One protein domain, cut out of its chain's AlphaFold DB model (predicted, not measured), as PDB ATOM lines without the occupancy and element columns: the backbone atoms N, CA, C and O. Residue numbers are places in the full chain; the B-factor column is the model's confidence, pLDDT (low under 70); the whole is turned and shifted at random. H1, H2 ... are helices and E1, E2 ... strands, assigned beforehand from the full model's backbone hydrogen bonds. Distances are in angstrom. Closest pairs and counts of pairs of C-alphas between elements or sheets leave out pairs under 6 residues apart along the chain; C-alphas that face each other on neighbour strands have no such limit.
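AT A GLANCE: This is residues 5 to 22 and 184 to 230 of the 237 residues of an uncharacterized protein of Lactobacillus salivarius DSM 20555 = ATCC 11741 (UniProt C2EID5). A strongly twisted sheet of four antiparallel strands, built from the two hairpins E1 with E2 and E3 with E4, has a single helix, H1, beside it. After H1 the printed part folds back to E1, where residues 228 to 229 form a short antiparallel pairing with residues 6 to 7. The printed part has 65 residues with four named strands and one named helix, in the order E1, E2, E3, E4, H1; the sheet's order is E1, E2, E3, E4, and the class is mixed, helices and strands. The whole is compact, with a radius of gyration of the C-alphas of 11.0 A, and its C-alphas span 30 by 22 by 21 A.

IN THESE COORDINATES: E1 is residues 5 to 8, 10.2 A from first to last C-alpha, beginning at C-alpha 5 at (-35.034, -2.698, 6.495). E2 is residues 13 to 20, 21.5 A long. E3 is residues 184 to 190, 18.2 A long, and E4 is residues 196 to 204, 19.6 A long, ending at C-alpha 204 at (-32.543, -18.715, 11.756). H1 is residues 215 to 224, 14.3 A long, ending at C-alpha 224 at (-21.690, -9.577, 8.633).

HOW THE PARTS SIT: In the sheet E2 and E3 are inner strands and E1 and E4 are edge strands. E2 and E3 are antiparallel at 150 degrees, with N 16 and O 188 2.8 A apart, within hydrogen-bond range. The hairpin E1 and E2 stands at 148 degrees, with N 6 and O 15 at 2.8 A. The hairpin E3 and E4 stands at 151 degrees, with N 187 and O 201 at 2.8 A; E4 bends by 68 degrees at residue 200. E1 and E4 are apart. From edge to edge the strands' lines turn by 84 degrees. H1 is on the sheet, but at a height over the sheet of 3.9 A it stands only just at the sheet's level, beside the strands. The closest C-alphas of E1 and H1 are those of Tyr 6 and Met 221, 7.6 A apart. In H1 every O i to N i+4 pair is within hydrogen-bond range.

THE WHOLE: The two C-alphas farthest apart are those of Lys 10 and Asp 22, at 33.5 A, while those of Val 5 and Ala 230 are 5.7 A apart. Residues 23 to 183 are not printed, and C-alphas 22 and 184 are 8.3 A apart across the cut, in the link from E2 to E3. The links E1 to E2 and E3 to E4 are tight, and E4 to H1 is short. The mean pLDDT of the printed part is 78.9; residues 20 to 22, residue 194 and residues 204 to 213 are under 70.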
ATOM      1  N   VAL A   5     -36.097  -3.146   7.396       83.00
ATOM      2  CA  VAL A   5     -35.034  -2.698   6.495       83.00
ATOM      3  C   VAL A   5     -33.760  -2.415   7.290       83.00
ATOM      4  O   VAL A   5     -33.759  -1.626   8.238       83.00
ATOM      5  N   TYR A   6     -32.648  -3.008   6.862       86.81
ATOM      6  CA  TYR A   6     -31.310  -2.708   7.361       86.81
ATOM      7  C   TYR A   6     -30.527  -1.905   6.325       86.81
ATOM      8  O   TYR A   6     -30.575  -2.185   5.130       86.81
ATOM      9  N   VAL A   7     -29.767  -0.914   6.785       88.06
ATOM     10  CA  VAL A   7     -29.015   0.003   5.922       88.06
ATOM     11  C   VAL A   7     -27.531  -0.069   6.251       88.06
ATOM     12  O   VAL A   7     -27.132   0.075   7.411       88.06
ATOM     13  N   ASN A   8     -26.701  -0.246   5.224       90.81
ATOM     14  CA  ASN A   8     -25.265  -0.005   5.318       90.81
ATOM     15  C   ASN A   8     -24.956   1.412   4.807       90.81
ATOM     16  O   ASN A   8     -24.877   1.661   3.603       90.81
ATOM     17  N   ASP A   9     -24.740   2.343   5.739       84.75
ATOM     18  CA  ASP A   9     -24.508   3.761   5.433       84.75
ATOM     19  C   ASP A   9     -23.249   4.006   4.575       84.75
ATOM     20  O   ASP A   9     -23.184   5.013   3.860       84.75
ATOM     21  N   LYS A  10     -22.255   3.102   4.641       88.12
ATOM     22  CA  LYS A  10     -20.974   3.211   3.919       88.12
ATOM     23  C   LYS A  10     -21.100   2.796   2.460       88.12
ATOM     24  O   LYS A  10     -20.528   3.450   1.598       88.12
ATOM     25  N   THR A  11     -21.816   1.705   2.193       87.19
ATOM     26  CA  THR A  11     -21.977   1.159   0.837       87.19
ATOM     27  C   THR A  11     -23.270   1.605   0.165       87.19
ATOM     28  O   THR A  11     -23.458   1.288  -1.003       87.19
ATOM     29  N   LYS A  12     -24.159   2.303   0.888       84.81
ATOM     30  CA  LYS A  12     -25.507   2.687   0.432       84.81
ATOM     31  C   LYS A  12     -26.356   1.488  -0.010       84.81
ATOM     32  O   LYS A  12     -27.198   1.612  -0.888       84.81
ATOM     33  N   LYS A  13     -26.122   0.327   0.611       87.69
ATOM     34  CA  LYS A  13     -26.917  -0.887   0.384       87.69
ATOM     35  C   LYS A  13     -28.066  -0.975   1.380       87.69
ATOM     36  O   LYS A  13     -27.891  -0.618   2.550       87.69
ATOM     37  N   PHE A  14     -29.185  -1.511   0.908       88.88
ATOM     38  CA  PHE A  14     -30.374  -1.804   1.694       88.88
ATOM     39  C   PHE A  14     -30.598  -3.313   1.712       88.88
ATOM     40  O   PHE A  14     -30.374  -3.994   0.711       88.88
ATOM     41  N   PHE A  15     -31.017  -3.818   2.862       88.88
ATOM     42  CA  PHE A  15     -31.353  -5.218   3.050       88.88
ATOM     43  C   PHE A  15     -32.763  -5.305   3.608       88.88
ATOM     44  O   PHE A  15     -33.052  -4.701   4.642       88.88
ATOM     45  N   ASN A  16     -33.624  -6.054   2.934       86.75
ATOM     46  CA  ASN A  16     -34.934  -6.409   3.447       86.75
ATOM     47  C   ASN A  16     -34.852  -7.765   4.138       86.75
ATOM     48  O   ASN A  16     -34.197  -8.680   3.652       86.75
ATOM     49  N   VAL A  17     -35.515  -7.866   5.284       81.88
ATOM     50  CA  VAL A  17     -35.645  -9.104   6.044       81.88
ATOM     51  C   VAL A  17     -37.107  -9.510   6.005       81.88
ATOM     52  O   VAL A  17     -37.978  -8.735   6.409       81.88
ATOM     53  N   ILE A  18     -37.359 -10.714   5.504       80.25
ATOM     54  CA  ILE A  18     -38.695 -11.269   5.305       80.25
ATOM     55  C   ILE A  18     -38.772 -12.575   6.082       80.25
ATOM     56  O   ILE A  18     -37.849 -13.379   6.004       80.25
ATOM     57  N   ASN A  19     -39.859 -12.797   6.818       74.56
ATOM     58  CA  ASN A  19     -40.106 -14.109   7.409       74.56
ATOM     59  C   ASN A  19     -40.325 -15.119   6.283       74.56
ATOM     60  O   ASN A  19     -41.211 -14.942   5.450       74.56
ATOM     61  N   ASN A  20     -39.513 -16.164   6.269       68.88
ATOM     62  CA  ASN A  20     -39.735 -17.343   5.459       68.88
ATOM     63  C   ASN A  20     -40.586 -18.298   6.308       68.88
ATOM     64  O   ASN A  20     -40.096 -18.915   7.255       68.88
ATOM     65  N   GLU A  21     -41.893 -18.305   6.043       56.44
ATOM     66  CA  GLU A  21     -42.916 -18.890   6.923       56.44
ATOM     67  C   GLU A  21     -42.941 -20.436   6.917       56.44
ATOM     68  O   GLU A  21     -43.640 -21.028   7.735       56.44
ATOM     69  N   ASP A  22     -42.150 -21.105   6.066       54.38
ATOM     70  CA  ASP A  22     -42.463 -22.484   5.652       54.38
ATOM     71  C   ASP A  22     -41.504 -23.602   6.119       54.38
ATOM     72  O   ASP A  22     -41.827 -24.776   5.940       54.38
ATOM     73  N   TRP A 184     -37.183 -18.957   9.632       70.56
ATOM     74  CA  TRP A 184     -36.040 -18.363   8.973       70.56
ATOM     75  C   TRP A 184     -36.437 -16.966   8.553       70.56
ATOM     76  O   TRP A 184     -37.592 -16.708   8.211       70.56
ATOM     77  N   VAL A 185     -35.469 -16.065   8.546       76.94
ATOM     78  CA  VAL A 185     -35.613 -14.823   7.813       76.94
ATOM     79  C   VAL A 185     -34.758 -14.881   6.563       76.94
ATOM     80  O   VAL A 185     -33.550 -15.121   6.623       76.94
ATOM     81  N   SER A 186     -35.397 -14.632   5.429       84.25
ATOM     82  CA  SER A 186     -34.711 -14.393   4.174       84.25
ATOM     83  C   SER A 186     -34.207 -12.958   4.179       84.25
ATOM     84  O   SER A 186     -34.975 -12.001   4.321       84.25
ATOM     85  N   ILE A 187     -32.895 -12.808   4.042       87.25
ATOM     86  CA  ILE A 187     -32.239 -11.533   3.802       87.25
ATOM     87  C   ILE A 187     -32.183 -11.358   2.288       87.25
ATOM     88  O   ILE A 187     -31.588 -12.171   1.580       87.25
ATOM     89  N   CYS A 188     -32.766 -10.277   1.796       89.44
ATOM     90  CA  CYS A 188     -32.718  -9.880   0.394       89.44
ATOM     91  C   CYS A 188     -31.964  -8.557   0.283       89.44
ATOM     92  O   CYS A 188     -32.158  -7.665   1.113       89.44
ATOM     93  N   GLU A 189     -31.139  -8.376  -0.750       88.94
ATOM     94  CA  GLU A 189     -30.741  -7.012  -1.121       88.94
ATOM     95  C   GLU A 189     -31.958  -6.290  -1.714       88.94
ATOM     96  O   GLU A 189     -32.760  -6.887  -2.430       88.94
ATOM     97  N   SER A 190     -32.107  -5.003  -1.417       83.69
ATOM     98  CA  SER A 190     -33.097  -4.149  -2.069       83.69
ATOM     99  C   SER A 190     -32.451  -2.881  -2.604       83.69
ATOM    100  O   SER A 190     -31.394  -2.450  -2.131       83.69
ATOM    101  N   ASN A 191     -33.098  -2.261  -3.586       82.12
ATOM    102  CA  ASN A 191     -32.705  -0.931  -4.036       82.12
ATOM    103  C   ASN A 191     -33.267   0.160  -3.099       82.12
ATOM    104  O   ASN A 191     -33.942  -0.121  -2.102       82.12
ATOM    105  N   GLU A 192     -32.936   1.416  -3.398       74.69
ATOM    106  CA  GLU A 192     -33.406   2.587  -2.644       74.69
ATOM    107  C   GLU A 192     -34.913   2.849  -2.799       74.69
ATOM    108  O   GLU A 192     -35.517   3.472  -1.928       74.69
ATOM    109  N   GLU A 193     -35.516   2.324  -3.868       73.44
ATOM    110  CA  GLU A 193     -36.949   2.410  -4.169       73.44
ATOM    111  C   GLU A 193     -37.763   1.315  -3.458       73.44
ATOM    112  O   GLU A 193     -38.983   1.396  -3.404       73.44
ATOM    113  N   GLY A 194     -37.102   0.322  -2.852       69.56
ATOM    114  CA  GLY A 194     -37.753  -0.755  -2.102       69.56
ATOM    115  C   GLY A 194     -38.082  -2.002  -2.889       69.56
ATOM    116  O   GLY A 194     -38.729  -2.898  -2.345       69.56
ATOM    117  N   GLU A 195     -37.616  -2.102  -4.129       81.19
ATOM    118  CA  GLU A 195     -37.699  -3.347  -4.876       81.19
ATOM    119  C   GLU A 195     -36.791  -4.384  -4.215       81.19
ATOM    120  O   GLU A 195     -35.579  -4.192  -4.059       81.19
ATOM    121  N   ILE A 196     -37.412  -5.478  -3.783       84.44
ATOM    122  CA  ILE A 196     -36.759  -6.595  -3.114       84.44
ATOM    123  C   ILE A 196     -36.175  -7.509  -4.195       84.44
ATOM    124  O   ILE A 196     -36.904  -8.012  -5.048       84.44
ATOM    125  N   GLY A 197     -34.855  -7.696  -4.164       82.62
ATOM    126  CA  GLY A 197     -34.139  -8.620  -5.037       82.62
ATOM    127  C   GLY A 197     -34.215 -10.073  -4.562       82.62
ATOM    128  O   GLY A 197     -34.993 -10.426  -3.676       82.62
ATOM    129  N   GLU A 198     -33.382 -10.929  -5.155       83.25
ATOM    130  CA  GLU A 198     -33.281 -12.336  -4.755       83.25
ATOM    131  C   GLU A 198     -32.780 -12.489  -3.310       83.25
ATOM    132  O   GLU A 198     -32.054 -11.640  -2.774       83.25
ATOM    133  N   VAL A 199     -33.161 -13.609  -2.692       86.38
ATOM    134  CA  VAL A 199     -32.659 -14.011  -1.376       86.38
ATOM    135  C   VAL A 199     -31.150 -14.213  -1.475       86.38
ATOM    136  O   VAL A 199     -30.670 -15.021  -2.270       86.38
ATOM    137  N   ILE A 200     -30.396 -13.475  -0.662       90.56
ATOM    138  CA  ILE A 200     -28.940 -13.624  -0.569       90.56
ATOM    139  C   ILE A 200     -28.536 -14.616   0.517       90.56
ATOM    140  O   ILE A 200     -27.457 -15.204   0.443       90.56
ATOM    141  N   GLU A 201     -29.377 -14.780   1.536       86.88
ATOM    142  CA  GLU A 201     -29.149 -15.698   2.642       86.88
ATOM    143  C   GLU A 201     -30.440 -15.931   3.428       86.88
ATOM    144  O   GLU A 201     -31.176 -14.982   3.689       86.88
ATOM    145  N   ASP A 202     -30.643 -17.161   3.890       81.81
ATOM    146  CA  ASP A 202     -31.594 -17.481   4.949       81.81
ATOM    147  C   ASP A 202     -30.840 -17.657   6.272       81.81
ATOM    148  O   ASP A 202     -29.827 -18.363   6.336       81.81
ATOM    149  N   VAL A 203     -31.319 -17.015   7.339       75.81
ATOM    150  CA  VAL A 203     -30.774 -17.187   8.696       75.81
ATOM    151  C   VAL A 203     -31.868 -17.576   9.691       75.81
ATOM    152  O   VAL A 203     -33.001 -17.122   9.521       75.81
ATOM    153  N   PRO A 204     -31.559 -18.369  10.735       67.12
ATOM    154  CA  PRO A 204     -32.543 -18.715  11.756       67.12
ATOM    155  C   PRO A 204     -33.072 -17.468  12.476       67.12
ATOM    156  O   PRO A 204     -32.290 -16.595  12.872       67.12
ATOM    157  N   GLY A 205     -34.388 -17.401  12.659       63.09
ATOM    158  CA  GLY A 205     -35.110 -16.341  13.358       63.09
ATOM    159  C   GLY A 205     -36.438 -15.970  12.686       63.09
ATOM    160  O   GLY A 205     -36.714 -16.349  11.553       63.09
ATOM    161  N   TYR A 206     -37.240 -15.157  13.373       61.03
ATOM    162  CA  TYR A 206     -38.442 -14.508  12.844       61.03
ATOM    163  C   TYR A 206     -38.506 -13.082  13.346       61.03
ATOM    164  O   TYR A 206     -38.176 -12.767  14.491       61.03
ATOM    165  N   TYR A 207     -39.025 -12.209  12.498       59.84
ATOM    166  CA  TYR A 207     -39.408 -10.873  12.888       59.84
ATOM    167  C   TYR A 207     -40.860 -10.845  13.380       59.84
ATOM    168  O   TYR A 207     -41.789 -11.233  12.668       59.84
ATOM    169  N   LEU A 208     -41.081 -10.335  14.595       53.72
ATOM    170  CA  LEU A 208     -42.424 -10.118  15.135       53.72
ATOM    171  C   LEU A 208     -43.114  -8.974  14.378       53.72
ATOM    172  O   LEU A 208     -42.602  -7.853  14.318       53.72
ATOM    173  N   ALA A 209     -44.335  -9.217  13.894       49.00
ATOM    174  CA  ALA A 209     -45.132  -8.277  13.094       49.00
ATOM    175  C   ALA A 209     -45.400  -6.905  13.760       49.00
ATOM    176  O   ALA A 209     -45.903  -5.990  13.107       49.00
ATOM    177  N   TYR A 210     -45.035  -6.721  15.033       52.22
ATOM    178  CA  TYR A 210     -45.256  -5.511  15.831       52.22
ATOM    179  C   TYR A 210     -44.068  -4.535  15.892       52.22
ATOM    180  O   TYR A 210     -44.104  -3.593  16.684       52.22
ATOM    181  N   GLY A 211     -43.029  -4.718  15.070       52.00
ATOM    182  CA  GLY A 211     -41.996  -3.690  14.878       52.00
ATOM    183  C   GLY A 211     -40.996  -3.555  16.032       52.00
ATOM    184  O   GLY A 211     -40.454  -2.473  16.253       52.00
ATOM    185  N   ARG A 212     -40.773  -4.627  16.802       59.38
ATOM    186  CA  ARG A 212     -39.698  -4.673  17.803       59.38
ATOM    187  C   ARG A 212     -38.425  -5.204  17.157       59.38
ATOM    188  O   ARG A 212     -38.468  -6.214  16.467       59.38
ATOM    189  N   GLU A 213     -37.307  -4.536  17.427       67.56
ATOM    190  CA  GLU A 213     -35.982  -4.969  16.986       67.56
ATOM    191  C   GLU A 213     -35.644  -6.361  17.545       67.56
ATOM    192  O   GLU A 213     -35.630  -6.561  18.762       67.56
ATOM    193  N   ASP A 214     -35.318  -7.299  16.655       73.00
ATOM    194  CA  ASP A 214     -34.633  -8.532  17.028       73.00
ATOM    195  C   ASP A 214     -33.149  -8.214  17.274       73.00
ATOM    196  O   ASP A 214     -32.373  -7.947  16.354       73.00
ATOM    197  N   ILE A 215     -32.750  -8.238  18.546       75.25
ATOM    198  CA  ILE A 215     -31.393  -7.895  18.987       75.25
ATOM    199  C   ILE A 215     -30.346  -8.860  18.408       75.25
ATOM    200  O   ILE A 215     -29.203  -8.451  18.168       75.25
ATOM    201  N   TYR A 216     -30.685 -10.136  18.215       75.19
ATOM    202  CA  TYR A 216     -29.754 -11.131  17.686       75.19
ATOM    203  C   TYR A 216     -29.549 -10.927  16.191       75.19
ATOM    204  O   TYR A 216     -28.398 -10.834  15.749       75.19
ATOM    205  N   LEU A 217     -30.636 -10.736  15.443       79.50
ATOM    206  CA  LEU A 217     -30.567 -10.418  14.021       79.50
ATOM    207  C   LEU A 217     -29.835  -9.092  13.778       79.50
ATOM    208  O   LEU A 217     -28.939  -9.031  12.940       79.50
ATOM    209  N   SER A 218     -30.105  -8.049  14.569       83.31
ATOM    210  CA  SER A 218     -29.384  -6.772  14.471       83.31
ATOM    211  C   SER A 218     -27.881  -6.914  14.698       83.31
ATOM    212  O   SER A 218     -27.073  -6.352  13.950       83.31
ATOM    213  N   LYS A 219     -27.466  -7.696  15.704       84.81
ATOM    214  CA  LYS A 219     -26.043  -7.989  15.936       84.81
ATOM    215  C   LYS A 219     -25.429  -8.747  14.761       84.81
ATOM    216  O   LYS A 219     -24.294  -8.451  14.381       84.81
ATOM    217  N   TYR A 220     -26.162  -9.698  14.188       86.25
ATOM    218  CA  TYR A 220     -25.735 -10.455  13.018       86.25
ATOM    219  C   TYR A 220     -25.552  -9.550  11.789       86.25
ATOM    220  O   TYR A 220     -24.458  -9.512  11.217       86.25
ATOM    221  N   MET A 221     -26.561  -8.741  11.450       88.19
ATOM    222  CA  MET A 221     -26.542  -7.797  10.325       88.19
ATOM    223  C   MET A 221     -25.395  -6.791  10.437       88.19
ATOM    224  O   MET A 221     -24.669  -6.546   9.467       88.19
ATOM    225  N   GLN A 222     -25.151  -6.269  11.641       90.50
ATOM    226  CA  GLN A 222     -24.046  -5.348  11.884       90.50
ATOM    227  C   GLN A 222     -22.678  -6.028  11.738       90.50
ATOM    228  O   GLN A 222     -21.742  -5.414  11.221       90.50
ATOM    229  N   LYS A 223     -22.541  -7.280  12.192       92.12
ATOM    230  CA  LYS A 223     -21.280  -8.032  12.137       92.12
ATOM    231  C   LYS A 223     -20.934  -8.477  10.716       92.12
ATOM    232  O   LYS A 223     -19.774  -8.363  10.326       92.12
ATOM    233  N   LYS A 224     -21.909  -8.995   9.966       93.56
ATOM    234  CA  LYS A 224     -21.690  -9.577   8.633       93.56
ATOM    235  C   LYS A 224     -21.779  -8.540   7.517       93.56
ATOM    236  O   LYS A 224     -20.875  -8.453   6.692       93.56
ATOM    237  N   TYR A 225     -22.839  -7.737   7.518       92.00
ATOM    238  CA  TYR A 225     -23.143  -6.796   6.438       92.00
ATOM    239  C   TYR A 225     -22.774  -5.351   6.774       92.00
ATOM    240  O   TYR A 225     -22.905  -4.471   5.924       92.00
ATOM    241  N   GLY A 226     -22.320  -5.073   8.003       92.12
ATOM    242  CA  GLY A 226     -22.075  -3.703   8.458       92.12
ATOM    243  C   GLY A 226     -23.346  -2.850   8.479       92.12
ATOM    244  O   GLY A 226     -23.242  -1.625   8.426       92.12
ATOM    245  N   ALA A 227     -24.517  -3.492   8.500       90.06
ATOM    246  CA  ALA A 227     -25.814  -2.856   8.345       90.06
ATOM    247  C   ALA A 227     -26.524  -2.730   9.697       90.06
ATOM    248  O   ALA A 227     -26.477  -3.644  10.520       90.06
ATOM    249  N   ARG A 228     -27.199  -1.601   9.910       87.75
ATOM    250  CA  ARG A 228     -28.005  -1.333  11.109       87.75
ATOM    251  C   ARG A 228     -29.482  -1.272  10.749       87.75
ATOM    252  O   ARG A 228     -29.810  -0.870   9.633       87.75
ATOM    253  N   LEU A 229     -30.356  -1.589  11.700       85.19
ATOM    254  CA  LEU A 229     -31.794  -1.412  11.521       85.19
ATOM    255  C   LEU A 229     -32.105   0.067  11.212       85.19
ATOM    256  O   LEU A 229     -31.536   0.989  11.823       85.19
ATOM    257  N   ALA A 230     -32.965   0.307  10.225       79.69
ATOM    258  CA  ALA A 230     -33.453   1.643   9.915       79.69
ATOM    259  C   ALA A 230     -34.268   2.186  11.104       79.69
ATOM    260  O   ALA A 230     -35.112   1.498  11.663       79.69
TER     261      ALA A 230